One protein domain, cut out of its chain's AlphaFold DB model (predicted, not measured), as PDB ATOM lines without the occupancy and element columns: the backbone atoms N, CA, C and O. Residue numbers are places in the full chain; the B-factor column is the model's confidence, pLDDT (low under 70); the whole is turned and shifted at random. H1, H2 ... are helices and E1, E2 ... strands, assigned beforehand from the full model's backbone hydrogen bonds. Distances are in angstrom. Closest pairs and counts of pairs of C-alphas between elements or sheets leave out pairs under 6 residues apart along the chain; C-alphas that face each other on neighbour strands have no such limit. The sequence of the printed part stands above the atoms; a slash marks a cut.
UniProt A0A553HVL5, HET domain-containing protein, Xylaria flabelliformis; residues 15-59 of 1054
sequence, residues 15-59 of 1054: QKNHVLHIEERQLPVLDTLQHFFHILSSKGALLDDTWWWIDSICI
ATOM      1  N   GLN A  15      23.222   6.845  -4.841       49.28
ATOM      2  CA  GLN A  15      22.889   8.236  -5.115       49.28
ATOM      3  C   GLN A  15      21.413   8.428  -4.777       49.28
ATOM      4  O   GLN A  15      20.546   7.734  -5.300       49.28
ATOM      5  N   LYS A  16      21.147   9.311  -3.817       60.66
ATOM      6  CA  LYS A  16      19.798   9.617  -3.355       60.66
ATOM      7  C   LYS A  16      19.193  10.648  -4.310       60.66
ATOM      8  O   LYS A  16      19.134  11.830  -3.980       60.66
ATOM      9  N   ASN A  17      18.829  10.214  -5.519       64.44
ATOM     10  CA  ASN A  17      18.424  11.104  -6.616       64.44
ATOM     11  C   ASN A  17      17.023  11.713  -6.430       64.44
ATOM     12  O   ASN A  17      16.614  12.584  -7.197       64.44
ATOM     13  N   HIS A  18      16.282  11.263  -5.415       77.56
ATOM     14  CA  HIS A  18      14.904  11.660  -5.155       77.56
ATOM     15  C   HIS A  18      14.755  12.205  -3.734       77.56
ATOM     16  O   HIS A  18      15.441  11.766  -2.810       77.56
ATOM     17  N   VAL A  19      13.831  13.147  -3.549       81.19
ATOM     18  CA  VAL A  19      13.554  13.785  -2.257       81.19
ATOM     19  C   VAL A  19      12.151  13.411  -1.800       81.19
ATOM     20  O   VAL A  19      11.175  13.622  -2.520       81.19
ATOM     21  N   LEU A  20      12.052  12.867  -0.591       80.62
ATOM     22  CA  LEU A  20      10.801  12.717   0.137       80.62
ATOM     23  C   LEU A  20      10.578  13.981   0.976       80.62
ATOM     24  O   LEU A  20      11.445  14.370   1.758       80.62
ATOM     25  N   HIS A  21       9.426  14.621   0.806       79.12
ATOM     26  CA  HIS A  21       9.029  15.787   1.591       79.12
ATOM     27  C   HIS A  21       8.167  15.320   2.768       79.12
ATOM     28  O   HIS A  21       7.119  14.713   2.552       79.12
ATOM     29  N   ILE A  22       8.611  15.588   3.998       74.50
ATOM     30  CA  ILE A  22       7.860  15.313   5.230       74.50
ATOM     31  C   ILE A  22       7.797  16.616   6.020       74.50
ATOM     32  O   ILE A  22       8.823  17.087   6.510       74.50
ATOM     33  N   GLU A  23       6.602  17.198   6.126       78.00
ATOM     34  CA  GLU A  23       6.395  18.538   6.695       78.00
ATOM     35  C   GLU A  23       7.337  19.565   6.024       78.00
ATOM     36  O   GLU A  23       7.379  19.657   4.797       78.00
ATOM     37  N   GLU A  24       8.124  20.312   6.800       75.69
ATOM     38  CA  GLU A  24       9.123  21.266   6.295       75.69
ATOM     39  C   GLU A  24      10.466  20.609   5.900       75.69
ATOM     40  O   GLU A  24      11.389  21.292   5.453       75.69
ATOM     41  N   ARG A  25      10.619  19.287   6.068       73.75
ATOM     42  CA  ARG A  25      11.894  18.575   5.883       73.75
ATOM     43  C   ARG A  25      11.987  17.889   4.523       73.75
ATOM     44  O   ARG A  25      11.074  17.196   4.078       73.75
ATOM     45  N   GLN A  26      13.155  18.024   3.904       81.88
ATOM     46  CA  GLN A  26      13.540  17.314   2.685       81.88
ATOM     47  C   GLN A  26      14.474  16.158   3.049       81.88
ATOM     48  O   GLN A  26      15.565  16.381   3.573       81.88
ATOM     49  N   LEU A  27      14.047  14.924   2.782       80.44
ATOM     50  CA  LEU A  27      14.818  13.714   3.057       80.44
ATOM     51  C   LEU A  27      15.241  13.054   1.738       80.44
ATOM     52  O   LEU A  27      14.384  12.554   1.006       80.44
ATOM     53  N   PRO A  28      16.543  13.026   1.405       80.31
ATOM     54  CA  PRO A  28      17.014  12.368   0.196       80.31
ATOM     55  C   PRO A  28      16.896  10.838   0.354       80.31
ATOM     56  O   PRO A  28      17.371  10.258   1.339       80.31
ATOM     57  N   VAL A  29      16.248  10.176  -0.607       81.31
ATOM     58  CA  VAL A  29      15.901   8.741  -0.606       81.31
ATOM     59  C   VAL A  29      16.435   8.025  -1.849       81.31
ATOM     60  O   VAL A  29      16.754   8.652  -2.858       81.31
ATOM     61  N   LEU A  30      16.565   6.698  -1.761       79.69
ATOM     62  CA  LEU A  30      17.110   5.879  -2.845       79.69
ATOM     63  C   LEU A  30      16.098   5.730  -3.990       79.69
ATOM     64  O   LEU A  30      14.902   5.580  -3.743       79.69
ATOM     65  N   ASP A  31      16.581   5.615  -5.221       80.00
ATOM     66  CA  ASP A  31      15.775   5.328  -6.415       80.00
ATOM     67  C   ASP A  31      14.968   4.026  -6.248       80.00
ATOM     68  O   ASP A  31      13.798   3.944  -6.617       80.00
ATOM     69  N   THR A  32      15.548   3.012  -5.596       79.44
ATOM     70  CA  THR A  32      14.847   1.768  -5.234       79.44
ATOM     71  C   THR A  32      13.715   1.996  -4.231       79.44
ATOM     72  O   THR A  32      12.684   1.333  -4.320       79.44
ATOM     73  N   LEU A  33      13.882   2.932  -3.297       82.94
ATOM     74  CA  LEU A  33      12.929   3.247  -2.232       82.94
ATOM     75  C   LEU A  33      11.781   4.139  -2.736       82.94
ATOM     76  O   LEU A  33      10.640   3.961  -2.318       82.94
ATOM     77  N   GLN A  34      12.035   5.018  -3.712       84.06
ATOM     78  CA  GLN A  34      10.980   5.766  -4.406       84.06
ATOM     79  C   GLN A  34       9.969   4.820  -5.085       84.06
ATOM     80  O   GLN A  34       8.758   4.989  -4.930       84.06
ATOM     81  N   HIS A  35      10.454   3.784  -5.783       83.00
ATOM     82  CA  HIS A  35       9.594   2.766  -6.398       83.00
ATOM     83  C   HIS A  35       8.780   1.987  -5.351       83.00
ATOM     84  O   HIS A  35       7.603   1.712  -5.577       83.00
ATOM     85  N   PHE A  36       9.370   1.678  -4.191       86.56
ATOM     86  CA  PHE A  36       8.660   1.024  -3.089       86.56
ATOM     87  C   PHE A  36       7.509   1.891  -2.550       86.56
ATOM     88  O   PHE A  36       6.390   1.399  -2.421       86.56
ATOM     89  N   PHE A  37       7.727   3.195  -2.333       85.31
ATOM     90  CA  PHE A  37       6.655   4.111  -1.918       85.31
ATOM     91  C   PHE A  37       5.532   4.241  -2.958       85.31
ATOM     92  O   PHE A  37       4.362   4.305  -2.582       85.31
ATOM     93  N   HIS A  38       5.850   4.222  -4.257       83.31
ATOM     94  CA  HIS A  38       4.827   4.192  -5.307       83.31
ATOM     95  C   HIS A  38       3.951   2.928  -5.223       83.31
ATOM     96  O   HIS A  38       2.740   3.004  -5.418       83.31
ATOM     97  N   ILE A  39       4.542   1.784  -4.862       84.44
ATOM     98  CA  ILE A  39       3.845   0.496  -4.719       84.44
ATOM     99  C   ILE A  39       3.059   0.400  -3.402       84.44
ATOM    100  O   ILE A  39       1.976  -0.180  -3.387       84.44
ATOM    101  N   LEU A  40       3.538   1.000  -2.307       82.62
ATOM    102  CA  LEU A  40       2.728   1.165  -1.091       82.62
ATOM    103  C   LEU A  40       1.512   2.060  -1.356       82.62
ATOM    104  O   LEU A  40       0.402   1.715  -0.958       82.62
ATOM    105  N   SER A  41       1.703   3.163  -2.087       80.75
ATOM    106  CA  SER A  41       0.624   4.072  -2.488       80.75
ATOM    107  C   SER A  41      -0.414   3.378  -3.383       80.75
ATOM    108  O   SER A  41      -1.605   3.421  -3.083       80.75
ATOM    109  N   SER A  42       0.012   2.642  -4.420       80.75
ATOM    110  CA  SER A  42      -0.911   1.917  -5.310       80.75
ATOM    111  C   SER A  42      -1.619   0.727  -4.646       80.75
ATOM    112  O   SER A  42      -2.692   0.332  -5.100       80.75
ATOM    113  N   LYS A  43      -1.065   0.184  -3.552       76.31
ATOM    114  CA  LYS A  43      -1.717  -0.813  -2.683       76.31
ATOM    115  C   LYS A  43      -2.557  -0.197  -1.550       76.31
ATOM    116  O   LYS A  43      -3.155  -0.948  -0.787       76.31
ATOM    117  N   GLY A  44      -2.591   1.130  -1.405       69.62
ATOM    118  CA  GLY A  44      -3.276   1.839  -0.311       69.62
ATOM    119  C   GLY A  44      -2.584   1.767   1.063       69.62
ATOM    120  O   GLY A  44      -3.013   2.438   1.995       69.62
ATOM    121  N   ALA A  45      -1.481   1.024   1.184       66.56
ATOM    122  CA  ALA A  45      -0.765   0.718   2.431       66.56
ATOM    123  C   ALA A  45       0.253   1.802   2.861       66.56
ATOM    124  O   ALA A  45       1.235   1.521   3.547       66.56
ATOM    125  N   LEU A  46       0.065   3.039   2.389       65.31
ATOM    126  CA  LEU A  46       0.870   4.212   2.763       65.31
ATOM    127  C   LEU A  46       0.096   5.179   3.683       65.31
ATOM    128  O   LEU A  46       0.667   6.153   4.163       65.31
ATOM    129  N   LEU A  47      -1.204   4.933   3.893       59.91
ATOM    130  CA  LEU A  47      -2.153   5.820   4.582       59.91
ATOM    131  C   LEU A  47      -3.051   5.043   5.570       59.91
ATOM    132  O   LEU A  47      -4.202   5.411   5.787       59.91
ATOM    133  N   ASP A  48      -2.545   3.942   6.130       67.94
ATOM    134  CA  ASP A  48      -3.271   3.006   7.004       67.94
ATOM    135  C   ASP A  48      -2.908   3.151   8.500       67.94
ATOM    136  O   ASP A  48      -3.041   2.205   9.274       67.94
ATOM    137  N   ASP A  49      -2.414   4.332   8.893       72.25
ATOM    138  CA  ASP A  49      -1.869   4.674  10.221       72.25
ATOM    139  C   ASP A  49      -0.710   3.770  10.723       72.25
ATOM    140  O   ASP A  49      -0.293   3.857  11.885       72.25
ATOM    141  N   THR A  50      -0.120   2.932   9.858       77.50
ATOM    142  CA  THR A  50       0.997   2.045  10.228       77.50
ATOM    143  C   THR A  50       2.339   2.780  10.300       77.50
ATOM    144  O   THR A  50       2.749   3.492   9.383       77.50
ATOM    145  N   TRP A  51       3.100   2.527  11.368       85.06
ATOM    146  CA  TRP A  51       4.462   3.039  11.533       85.06
ATOM    147  C   TRP A  51       5.486   2.202  10.754       85.06
ATOM    148  O   TRP A  51       5.770   1.056  11.109       85.06
ATOM    149  N   TRP A  52       6.092   2.798   9.727       84.94
ATOM    150  CA  TRP A  52       7.142   2.177   8.913       84.94
ATOM    151  C   TRP A  52       8.547   2.563   9.403       84.94
ATOM    152  O   TRP A  52       8.887   3.743   9.465       84.94
ATOM    153  N   TRP A  53       9.394   1.569   9.692       89.75
ATOM    154  CA  TRP A  53      10.831   1.764   9.932       89.75
ATOM    155  C   TRP A  53      11.632   1.332   8.701       89.75
ATOM    156  O   TRP A  53      11.467   0.212   8.217       89.75
ATOM    157  N   ILE A  54      12.494   2.215   8.193       87.38
ATOM    158  CA  ILE A  54      13.279   2.003   6.968       87.38
ATOM    159  C   ILE A  54      14.713   2.474   7.225       87.38
ATOM    160  O   ILE A  54      14.935   3.657   7.473       87.38
ATOM    161  N   ASP A  55      15.683   1.560   7.154       84.44
ATOM    162  CA  ASP A  55      17.091   1.771   7.532       84.44
ATOM    163  C   ASP A  55      17.705   3.072   6.976       84.44
ATOM    164  O   ASP A  55      18.252   3.887   7.712       84.44
ATOM    165  N   SER A  56      17.536   3.309   5.680       81.56
ATOM    166  CA  SER A  56      18.115   4.408   4.897       81.56
ATOM    167  C   SER A  56      17.414   5.770   5.065       81.56
ATOM    168  O   SER A  56      17.856   6.763   4.464       81.56
ATOM    169  N   ILE A  57      16.360   5.813   5.892       83.50
ATOM    170  CA  ILE A  57      15.673   7.021   6.385       83.50
ATOM    171  C   ILE A  57      15.876   7.174   7.901       83.50
ATOM    172  O   ILE A  57      16.196   8.262   8.371       83.50
ATOM    173  N   CYS A  58      15.679   6.099   8.666       87.06
ATOM    174  CA  CYS A  58      15.660   6.103  10.131       87.06
ATOM    175  C   CYS A  58      17.051   6.036  10.784       87.06
ATOM    176  O   CYS A  58      17.146   6.178  12.003       87.06
ATOM    177  N   ILE A  59      18.112   5.802  10.004       85.88
ATOM    178  CA  ILE A  59      19.510   5.838  10.447       85.88
ATOM    179  C   ILE A  59      20.244   6.927   9.665       85.88
ATOM    180  O   ILE A  59      20.328   6.874   8.435       85.88
TER     181      ILE A  59
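AT A GLANCE: This is residues 15 to 59 of the 1054 residues of the protein "HET domain-containing protein" of Xylaria flabelliformis (UniProt A0A553HVL5). A two-stranded hairpin, E1 and E2, stands at one end of an open loop of chain: H1 runs away from it, and the long link after H1 turns and comes back, bringing the short H2 near E2. The far end of H1 and much of the returning link, residues 39 to 44 and 47 to 53, stand free. The printed part has 45 residues, with two named strands and two named helices in the order E1, E2, H1, H2; the sheet, in the order E1 - E2, is antiparallel, and the class is mixed, helices and strands. It is only just compact, close to loose, with a radius of gyration of the C-alphas of 10.8 A and spans of 27 by 20 by 19 A.

HOW THE PARTS SIT: E1, residues 18 to 22, and E2, residues 25 to 29, form a hairpin, antiparallel at 145 degrees between their directions. N 20 and O 27 are within hydrogen-bond range at 2.8 A, as are N 27 and O 20 at 2.9 A. The closest C-alphas of E1 and H1, residues 31 to 42, are those of His 18 and Asp 31, 6.5 A apart. The closest C-alphas of E2 and H2, residues 55 to 58, are those of Val 29 and Ile 57, 7.2 A apart. H2 is apart from E1 and from H1. Every O i to N i+4 pair in H1 is within hydrogen-bond range; H2 is too short for such a pair, and its one O i to N i+3 pair is not within range.

IN THESE COORDINATES: E1 begins at C-alpha 18, (14.904, 11.660, -5.155), and measures 13.1 A; E2 measures 12.4 A. H1 measures 17.1 A, from C-alpha 31 at (15.775, 5.328, -6.415) to C-alpha 42. H2, 5.3 A, ends at C-alpha 58, (15.660, 6.103, 10.131).

THE WHOLE: The C-alphas farthest apart are those of Gln 15 and Asp 49, 29.3 A. The printed part has no cut. The link from H1 to H2, 12 residues, is long; the other two are tight. Mean pLDDT of the printed part is 78.1, and residues 15 to 17 and 44 to 48 are under 70.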